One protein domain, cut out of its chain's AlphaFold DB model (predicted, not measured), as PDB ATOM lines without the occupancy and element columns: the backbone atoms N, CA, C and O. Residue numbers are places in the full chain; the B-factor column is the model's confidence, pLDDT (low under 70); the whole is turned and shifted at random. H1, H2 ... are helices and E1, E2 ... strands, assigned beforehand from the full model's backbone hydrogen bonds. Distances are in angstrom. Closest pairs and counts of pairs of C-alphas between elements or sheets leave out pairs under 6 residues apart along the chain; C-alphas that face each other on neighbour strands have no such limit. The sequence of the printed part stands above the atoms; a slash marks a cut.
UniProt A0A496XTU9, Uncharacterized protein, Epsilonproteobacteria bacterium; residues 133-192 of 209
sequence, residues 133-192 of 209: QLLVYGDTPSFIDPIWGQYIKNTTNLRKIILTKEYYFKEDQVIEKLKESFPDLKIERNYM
ATOM      1  N   GLN A 133     -47.491  48.211 -19.831       86.38
ATOM      2  CA  GLN A 133     -48.082  46.922 -19.471       86.38
ATOM      3  C   GLN A 133     -49.487  46.776 -20.047       86.38
ATOM      4  O   GLN A 133     -50.382  47.574 -19.765       86.38
ATOM      5  N   LEU A 134     -49.687  45.707 -20.813       86.31
ATOM      6  CA  LEU A 134     -50.980  45.324 -21.373       86.31
ATOM      7  C   LEU A 134     -51.393  43.959 -20.832       86.31
ATOM      8  O   LEU A 134     -50.544  43.105 -20.575       86.31
ATOM      9  N   LEU A 135     -52.697  43.749 -20.689       85.44
ATOM     10  CA  LEU A 135     -53.303  42.460 -20.387       85.44
ATOM     11  C   LEU A 135     -54.003  41.943 -21.641       85.44
ATOM     12  O   LEU A 135     -54.754  42.677 -22.287       85.44
ATOM     13  N   VAL A 136     -53.756  40.679 -21.969       82.25
ATOM     14  CA  VAL A 136     -54.368  39.994 -23.109       82.25
ATOM     15  C   VAL A 136     -55.185  38.806 -22.624       82.25
ATOM     16  O   VAL A 136     -54.712  38.004 -21.817       82.25
ATOM     17  N   TYR A 137     -56.397  38.674 -23.156       79.12
ATOM     18  CA  TYR A 137     -57.310  37.566 -22.897       79.12
ATOM     19  C   TYR A 137     -57.759  36.933 -24.216       79.12
ATOM     20  O   TYR A 137     -57.944  37.632 -25.215       79.12
ATOM     21  N   GLY A 138     -57.978  35.618 -24.186       70.50
ATOM     22  CA  GLY A 138     -58.416  34.819 -25.332       70.50
ATOM     23  C   GLY A 138     -57.353  33.847 -25.844       70.50
ATOM     24  O   GLY A 138     -56.188  33.882 -25.423       70.50
ATOM     25  N   ASP A 139     -57.775  32.976 -26.760       62.09
ATOM     26  CA  ASP A 139     -56.913  31.991 -27.410       62.09
ATOM     27  C   ASP A 139     -55.960  32.697 -28.370       62.09
ATOM     28  O   ASP A 139     -56.302  33.128 -29.466       62.09
ATOM     29  N   THR A 140     -54.739  32.886 -27.892       55.22
ATOM     30  CA  THR A 140     -53.707  33.655 -28.580       55.22
ATOM     31  C   THR A 140     -52.820  32.712 -29.391       55.22
ATOM     32  O   THR A 140     -52.355  31.717 -28.814       55.22
ATOM     33  N   PRO A 141     -52.497  33.026 -30.664       56.12
ATOM     34  CA  PRO A 141     -51.471  32.301 -31.412       56.12
ATOM     35  C   PRO A 141     -50.147  32.292 -30.635       56.12
ATOM     36  O   PRO A 141     -49.886  33.181 -29.818       56.12
ATOM     37  N   SER A 142     -49.322  31.259 -30.832       55.78
ATOM     38  CA  SER A 142     -48.023  31.123 -30.165       55.78
ATOM     39  C   SER A 142     -47.162  32.346 -30.482       55.78
ATOM     40  O   SER A 142     -46.649  32.480 -31.590       55.78
ATOM     41  N   PHE A 143     -47.065  33.275 -29.534       59.34
ATOM     42  CA  PHE A 143     -46.443  34.579 -29.738       59.34
ATOM     43  C   PHE A 143     -44.924  34.439 -29.896       59.34
ATOM     44  O   PHE A 143     -44.191  34.519 -28.914       59.34
ATOM     45  N   ILE A 144     -44.480  34.231 -31.138       52.03
ATOM     46  CA  ILE A 144     -43.188  34.635 -31.706       52.03
ATOM     47  C   ILE A 144     -43.438  34.900 -33.199       52.03
ATOM     48  O   ILE A 144     -43.053  34.116 -34.061       52.03
ATOM     49  N   ASP A 145     -44.120  35.997 -33.515       53.53
ATOM     50  CA  ASP A 145     -43.871  36.640 -34.805       53.53
ATOM     51  C   ASP A 145     -42.687  37.606 -34.580       53.53
ATOM     52  O   ASP A 145     -42.764  38.458 -33.683       53.53
ATOM     53  N   PRO A 146     -41.565  37.455 -35.318       55.84
ATOM     54  CA  PRO A 146     -40.364  38.282 -35.185       55.84
ATOM     55  C   PRO A 146     -40.636  39.788 -35.210       55.84
ATOM     56  O   PRO A 146     -39.910  40.549 -34.569       55.84
ATOM     57  N   ILE A 147     -41.697  40.221 -35.898       61.28
ATOM     58  CA  ILE A 147     -42.096  41.630 -36.011       61.28
ATOM     59  C   ILE A 147     -42.424  42.223 -34.632       61.28
ATOM     60  O   ILE A 147     -42.127  43.393 -34.369       61.28
ATOM     61  N   TRP A 148     -42.984  41.410 -33.729       62.38
ATOM     62  CA  TRP A 148     -43.403  41.833 -32.392       62.38
ATOM     63  C   TRP A 148     -42.318  41.689 -31.323       62.38
ATOM     64  O   TRP A 148     -42.467  42.234 -30.229       62.38
ATOM     65  N   GLY A 149     -41.205  41.015 -31.634       57.09
ATOM     66  CA  GLY A 149     -40.090  40.809 -30.703       57.09
ATOM     67  C   GLY A 149     -39.465  42.113 -30.191       57.09
ATOM     68  O   GLY A 149     -38.946  42.145 -29.080       57.09
ATOM     69  N   GLN A 150     -39.584  43.204 -30.954       56.84
ATOM     70  CA  GLN A 150     -39.150  44.544 -30.538       56.84
ATOM     71  C   GLN A 150     -40.121  45.237 -29.570       56.84
ATOM     72  O   GLN A 150     -39.741  46.210 -28.936       56.84
ATOM     73  N   TYR A 151     -41.361  44.756 -29.446       57.59
ATOM     74  CA  TYR A 151     -42.395  45.392 -28.632       57.59
ATOM     75  C   TYR A 151     -42.693  44.638 -27.340       57.59
ATOM     76  O   TYR A 151     -43.377  45.217 -26.519       57.59
ATOM     77  N   ILE A 152     -42.304  43.368 -27.149       62.62
ATOM     78  CA  ILE A 152     -42.875  42.525 -26.077       62.62
ATOM     79  C   ILE A 152     -41.809  41.720 -25.323       62.62
ATOM     80  O   ILE A 152     -41.025  40.986 -25.919       62.62
ATOM     81  N   LYS A 153     -41.858  41.760 -23.984       59.31
ATOM     82  CA  LYS A 153     -41.163  40.832 -23.077       59.31
ATOM     83  C   LYS A 153     -42.187  39.942 -22.341       59.31
ATOM     84  O   LYS A 153     -43.100  40.460 -21.701       59.31
ATOM     85  N   ASN A 154     -42.041  38.614 -22.440       55.12
ATOM     86  CA  ASN A 154     -43.015  37.622 -21.941       55.12
ATOM     87  C   ASN A 154     -42.895  37.321 -20.431       55.12
ATOM     88  O   ASN A 154     -41.788  37.211 -19.903       55.12
ATOM     89  N   THR A 155     -44.037  37.098 -19.758       53.12
ATOM     90  CA  THR A 155     -44.135  36.540 -18.387       53.12
ATOM     91  C   THR A 155     -45.252  35.485 -18.300       53.12
ATOM     92  O   THR A 155     -46.185  35.511 -19.099       53.12
ATOM     93  N   THR A 156     -45.132  34.508 -17.394       49.72
ATOM     94  CA  THR A 156     -45.679  33.150 -17.591       49.72
ATOM     95  C   THR A 156     -47.096  32.831 -17.093       49.72
ATOM     96  O   THR A 156     -47.593  31.806 -17.529       49.72
ATOM     97  N   ASN A 157     -47.791  33.620 -16.259       47.44
ATOM     98  CA  ASN A 157     -49.040  33.121 -15.614       47.44
ATOM     99  C   ASN A 157     -50.288  34.031 -15.653       47.44
ATOM    100  O   ASN A 157     -51.309  33.748 -15.040       47.44
ATOM    101  N   LEU A 158     -50.243  35.088 -16.445       55.25
ATOM    102  CA  LEU A 158     -51.366  35.865 -16.981       55.25
ATOM    103  C   LEU A 158     -50.741  36.507 -18.224       55.25
ATOM    104  O   LEU A 158     -49.566  36.869 -18.129       55.25
ATOM    105  N   ARG A 159     -51.404  36.612 -19.387       69.00
ATOM    106  CA  ARG A 159     -50.722  37.096 -20.613       69.00
ATOM    107  C   ARG A 159     -50.519  38.614 -20.568       69.00
ATOM    108  O   ARG A 159     -51.139  39.387 -21.290       69.00
ATOM    109  N   LYS A 160     -49.655  39.025 -19.647       76.50
ATOM    110  CA  LYS A 160     -49.152  40.364 -19.445       76.50
ATOM    111  C   LYS A 160     -48.047  40.586 -20.462       76.50
ATOM    112  O   LYS A 160     -46.989  39.959 -20.394       76.50
ATOM    113  N   ILE A 161     -48.310  41.495 -21.383       79.75
ATOM    114  CA  ILE A 161     -47.335  42.003 -22.335       79.75
ATOM    115  C   ILE A 161     -46.609  43.164 -21.664       79.75
ATOM    116  O   ILE A 161     -47.247  44.105 -21.188       79.75
ATOM    117  N   ILE A 162     -45.281  43.093 -21.631       82.69
ATOM    118  CA  ILE A 162     -44.434  44.210 -21.216       82.69
ATOM    119  C   ILE A 162     -43.837  44.834 -22.471       82.69
ATOM    120  O   ILE A 162     -43.084  44.171 -23.180       82.69
ATOM    121  N   LEU A 163     -44.167  46.096 -22.718       83.94
ATOM    122  CA  LEU A 163     -43.653  46.868 -23.830       83.94
ATOM    123  C   LEU A 163     -42.170  47.201 -23.648       83.94
ATOM    124  O   LEU A 163     -41.657  47.236 -22.525       83.94
ATOM    125  N   THR A 164     -41.458  47.469 -24.739       82.50
ATOM    126  CA  THR A 164     -40.162  48.152 -24.644       82.50
ATOM    127  C   THR A 164     -40.373  49.616 -24.260       82.50
ATOM    128  O   THR A 164     -41.431  50.200 -24.510       82.50
ATOM    129  N   LYS A 165     -39.363  50.220 -23.615       81.12
ATOM    130  CA  LYS A 165     -39.454  51.584 -23.061       81.12
ATOM    131  C   LYS A 165     -39.900  52.629 -24.092       81.12
ATOM    132  O   LYS A 165     -40.617  53.557 -23.744       81.12
ATOM    133  N   GLU A 166     -39.528  52.461 -25.359       81.69
ATOM    134  CA  GLU A 166     -39.874  53.383 -26.452       81.69
ATOM    135  C   GLU A 166     -41.388  53.466 -26.762       81.69
ATOM    136  O   GLU A 166     -41.843  54.428 -27.400       81.69
ATOM    137  N   TYR A 167     -42.162  52.477 -26.301       82.44
ATOM    138  CA  TYR A 167     -43.619  52.395 -26.436       82.44
ATOM    139  C   TYR A 167     -44.372  52.658 -25.132       82.44
ATOM    140  O   TYR A 167     -45.602  52.551 -25.102       82.44
ATOM    141  N   TYR A 168     -43.676  53.030 -24.057       84.56
ATOM    142  CA  TYR A 168     -44.352  53.498 -22.849       84.56
ATOM    143  C   TYR A 168     -45.141  54.758 -23.206       84.56
ATOM    144  O   TYR A 168     -44.705  55.554 -24.038       84.56
ATOM    145  N   PHE A 169     -46.334  54.905 -22.630       80.75
ATOM    146  CA  PHE A 169     -47.287  55.982 -22.917       80.75
ATOM    147  C   PHE A 169     -47.885  55.979 -24.334       80.75
ATOM    148  O   PHE A 169     -48.721  56.833 -24.644       80.75
ATOM    149  N   LYS A 170     -47.530  55.003 -25.179       82.38
ATOM    150  CA  LYS A 170     -48.100  54.777 -26.520       82.38
ATOM    151  C   LYS A 170     -48.992  53.535 -26.556       82.38
ATOM    152  O   LYS A 170     -49.233  52.972 -27.622       82.38
ATOM    153  N   GLU A 171     -49.499  53.102 -25.402       84.50
ATOM    154  CA  GLU A 171     -50.214  51.832 -25.272       84.50
ATOM    155  C   GLU A 171     -51.449  51.771 -26.166       84.50
ATOM    156  O   GLU A 171     -51.692  50.733 -26.760       84.50
ATOM    157  N   ASP A 172     -52.201  52.867 -26.319       84.44
ATOM    158  CA  ASP A 172     -53.392  52.857 -27.183       84.44
ATOM    159  C   ASP A 172     -53.026  52.594 -28.650       84.44
ATOM    160  O   ASP A 172     -53.716  51.824 -29.308       84.44
ATOM    161  N   GLN A 173     -51.908  53.149 -29.138       85.31
ATOM    162  CA  GLN A 173     -51.426  52.898 -30.504       85.31
ATOM    163  C   GLN A 173     -51.014  51.432 -30.684       85.31
ATOM    164  O   GLN A 173     -51.260  50.828 -31.725       85.31
ATOM    165  N   VAL A 174     -50.383  50.845 -29.662       85.56
ATOM    166  CA  VAL A 174     -49.996  49.429 -29.679       85.56
ATOM    167  C   VAL A 174     -51.230  48.527 -29.601       85.56
ATOM    168  O   VAL A 174     -51.315  47.557 -30.346       85.56
ATOM    169  N   ILE A 175     -52.214  48.862 -28.760       86.62
ATOM    170  CA  ILE A 175     -53.489  48.139 -28.652       86.62
ATOM    171  C   ILE A 175     -54.234  48.159 -29.991       86.62
ATOM    172  O   ILE A 175     -54.727  47.116 -30.408       86.62
ATOM    173  N   GLU A 176     -54.319  49.314 -30.658       87.31
ATOM    174  CA  GLU A 176     -54.953  49.447 -31.977       87.31
ATOM    175  C   GLU A 176     -54.290  48.516 -33.001       87.31
ATOM    176  O   GLU A 176     -54.966  47.657 -33.567       87.31
ATOM    177  N   LYS A 177     -52.959  48.570 -33.139       85.62
ATOM    178  CA  LYS A 177     -52.218  47.693 -34.065       85.62
ATOM    179  C   LYS A 177     -52.333  46.204 -33.734       85.62
ATOM    180  O   LYS A 177     -52.413  45.366 -34.632       85.62
ATOM    181  N   LEU A 178     -52.330  45.846 -32.449       81.25
ATOM    182  CA  LEU A 178     -52.493  44.451 -32.039       81.25
ATOM    183  C   LEU A 178     -53.895  43.932 -32.376       81.25
ATOM    184  O   LEU A 178     -54.024  42.785 -32.790       81.25
ATOM    185  N   LYS A 179     -54.933  44.767 -32.252       86.00
ATOM    186  CA  LYS A 179     -56.305  44.407 -32.639       86.00
ATOM    187  C   LYS A 179     -56.480  44.266 -34.149       86.00
ATOM    188  O   LYS A 179     -57.278  43.442 -34.571       86.00
ATOM    189  N   GLU A 180     -55.734  45.017 -34.959       86.00
ATOM    190  CA  GLU A 180     -55.713  44.823 -36.419       86.00
ATOM    191  C   GLU A 180     -55.155  43.445 -36.802       86.00
ATOM    192  O   GLU A 180     -55.671  42.793 -37.704       86.00
ATOM    193  N   SER A 181     -54.114  42.991 -36.098       82.25
ATOM    194  CA  SER A 181     -53.458  41.701 -36.367       82.25
ATOM    195  C   SER A 181     -54.184  40.514 -35.727       82.25
ATOM    196  O   SER A 181     -54.113  39.395 -36.228       82.25
ATOM    197  N   PHE A 182     -54.875  40.752 -34.610       81.56
ATOM    198  CA  PHE A 182     -55.537  39.732 -33.804       81.56
ATOM    199  C   PHE A 182     -56.916  40.231 -33.326       81.56
ATOM    200  O   PHE A 182     -57.080  40.570 -32.149       81.56
ATOM    201  N   PRO A 183     -57.916  40.296 -34.221       82.56
ATOM    202  CA  PRO A 183     -59.207  40.931 -33.939       82.56
ATOM    203  C   PRO A 183     -60.006  40.247 -32.821       82.56
ATOM    204  O   PRO A 183     -60.773  40.910 -32.126       82.56
ATOM    205  N   ASP A 184     -59.786  38.949 -32.606       82.81
ATOM    206  CA  ASP A 184     -60.493  38.160 -31.590       82.81
ATOM    207  C   ASP A 184     -59.893  38.301 -30.179       82.81
ATOM    208  O   ASP A 184     -60.466  37.818 -29.199       82.81
ATOM    209  N   LEU A 185     -58.741  38.969 -30.039       79.31
ATOM    210  CA  LEU A 185     -58.108  39.164 -28.739       79.31
ATOM    211  C   LEU A 185     -58.703  40.351 -27.998       79.31
ATOM    212  O   LEU A 185     -58.720  41.493 -28.470       79.31
ATOM    213  N   LYS A 186     -59.070  40.110 -26.739       86.31
ATOM    214  CA  LYS A 186     -59.346  41.201 -25.815       86.31
ATOM    215  C   LYS A 186     -58.018  41.698 -25.249       86.31
ATOM    216  O   LYS A 186     -57.356  40.995 -24.491       86.31
ATOM    217  N   ILE A 187     -57.665  42.932 -25.590       85.75
ATOM    218  CA  ILE A 187     -56.459  43.612 -25.107       85.75
ATOM    219  C   ILE A 187     -56.881  44.860 -24.340       85.75
ATOM    220  O   ILE A 187     -57.622  45.699 -24.863       85.75
ATOM    221  N   GLU A 188     -56.403  44.987 -23.108       86.75
ATOM    222  CA  GLU A 188     -56.640  46.146 -22.251       86.75
ATOM    223  C   GLU A 188     -55.345  46.607 -21.576       86.75
ATOM    224  O   GLU A 188     -54.363  45.869 -21.475       86.75
ATOM    225  N   ARG A 189     -55.327  47.862 -21.121       85.38
ATOM    226  CA  ARG A 189     -54.221  48.379 -20.312       85.38
ATOM    227  C   ARG A 189     -54.191  47.653 -18.964       85.38
ATOM    228  O   ARG A 189     -55.243  47.387 -18.386       85.38
ATOM    229  N   ASN A 190     -52.999  47.378 -18.439       84.00
ATOM    230  CA  ASN A 190     -52.869  46.891 -17.071       84.00
ATOM    231  C   ASN A 190     -52.996  48.068 -16.101       84.00
ATOM    232  O   ASN A 190     -52.174  48.981 -16.132       84.00
ATOM    233  N   TYR A 191     -54.008  48.060 -15.242       79.19
ATOM    234  CA  TYR A 191     -54.223  49.128 -14.271       79.19
ATOM    235  C   TYR A 191     -53.609  48.767 -12.927       79.19
ATOM    236  O   TYR A 191     -53.769  47.651 -12.435       79.19
ATOM    237  N   MET A 192     -52.939  49.735 -12.301       74.88
ATOM    238  CA  MET A 192     -52.561  49.582 -10.906       74.88
ATOM    239  C   MET A 192     -53.825  49.703 -10.053       74.88
ATOM    240  O   MET A 192     -54.412  50.778  -9.945       74.88
TER     241      MET A 192
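Overview. This is residues 133 to 192 of the 209 residues of an uncharacterized protein of Epsilonproteobacteria bacterium (UniProt A0A496XTU9). A small three-stranded antiparallel sheet has one helix, H1, packed over one face, running along the edge strand E3. A long loop, residues 138 to 159, swings wide from the end of E1 before it comes back into E2, beside E1. The printed part has 60 residues, with three named strands and one named helix in the order E1, E2, H1, E3 along the chain; the sheet's order is E2, E1, E3. The class is mixed, helices and strands, with under half of the residues in named elements. The whole is compact, with a radius of gyration of the C-alphas of 10.7 A, and rounded, spanning 26 by 26 by 22 A.

Along the chain. Find C-alpha 133 at (-48.082, 46.922, -19.471); from there E1 runs through residues 133 to 137, 13.6 A from first to last C-alpha. After the loop you reach E2, residues 160 to 162, only 6.3 A long. Next look at C-alpha 171 at (-50.214, 51.832, -25.272), where H1 begins; it holds residues 171 to 181 and is 15.4 A long. E3, residues 186 to 191, is 14.9 A long and ends at C-alpha 191, at (-54.223, 49.128, -14.271).

Arrangement. Start at E1, the inner strand. E1 and E2 form a hairpin, antiparallel at 148 degrees; look for N 134 and O 161, within hydrogen-bond range at 2.9 A. On E2, residues 161 to 162 also pair with residues 153 to 154, antiparallel. E1 and E3 are antiparallel at 143 degrees, with N 135 and O 188 at 2.8 A and N 190 and O 133 at 2.9 A. H1 is on the sheet at a height of 9.6 A, making two layers, a helix on one face of a sheet. It lies over E3, where 8 of its 11 C-alphas fall, and only just not over E1, where 2 fall. It runs along the strands, at 12 degrees to E3 on the local plane. The closest C-alphas of H1 and E3 are those of Ile 175 and Ile 187, 6.5 A apart. E2, H1 and E3 make a split strand-helix-strand unit, two strands running the same way with E1 between them, and its crossover is right-handed. In H1 every O i to N i+4 pair is within hydrogen-bond range.

Size, cuts and confidence. The two C-alphas farthest apart are those of Pro 146 and Met 192, at 29.4 A. The printed part has no cut. The link from E1 to E2 is long, with 22 residues; that from E2 to H1 is short and that from H1 to E3 tight. The mean pLDDT of the printed part is 73.8, and residues 139 to 159 are under 70.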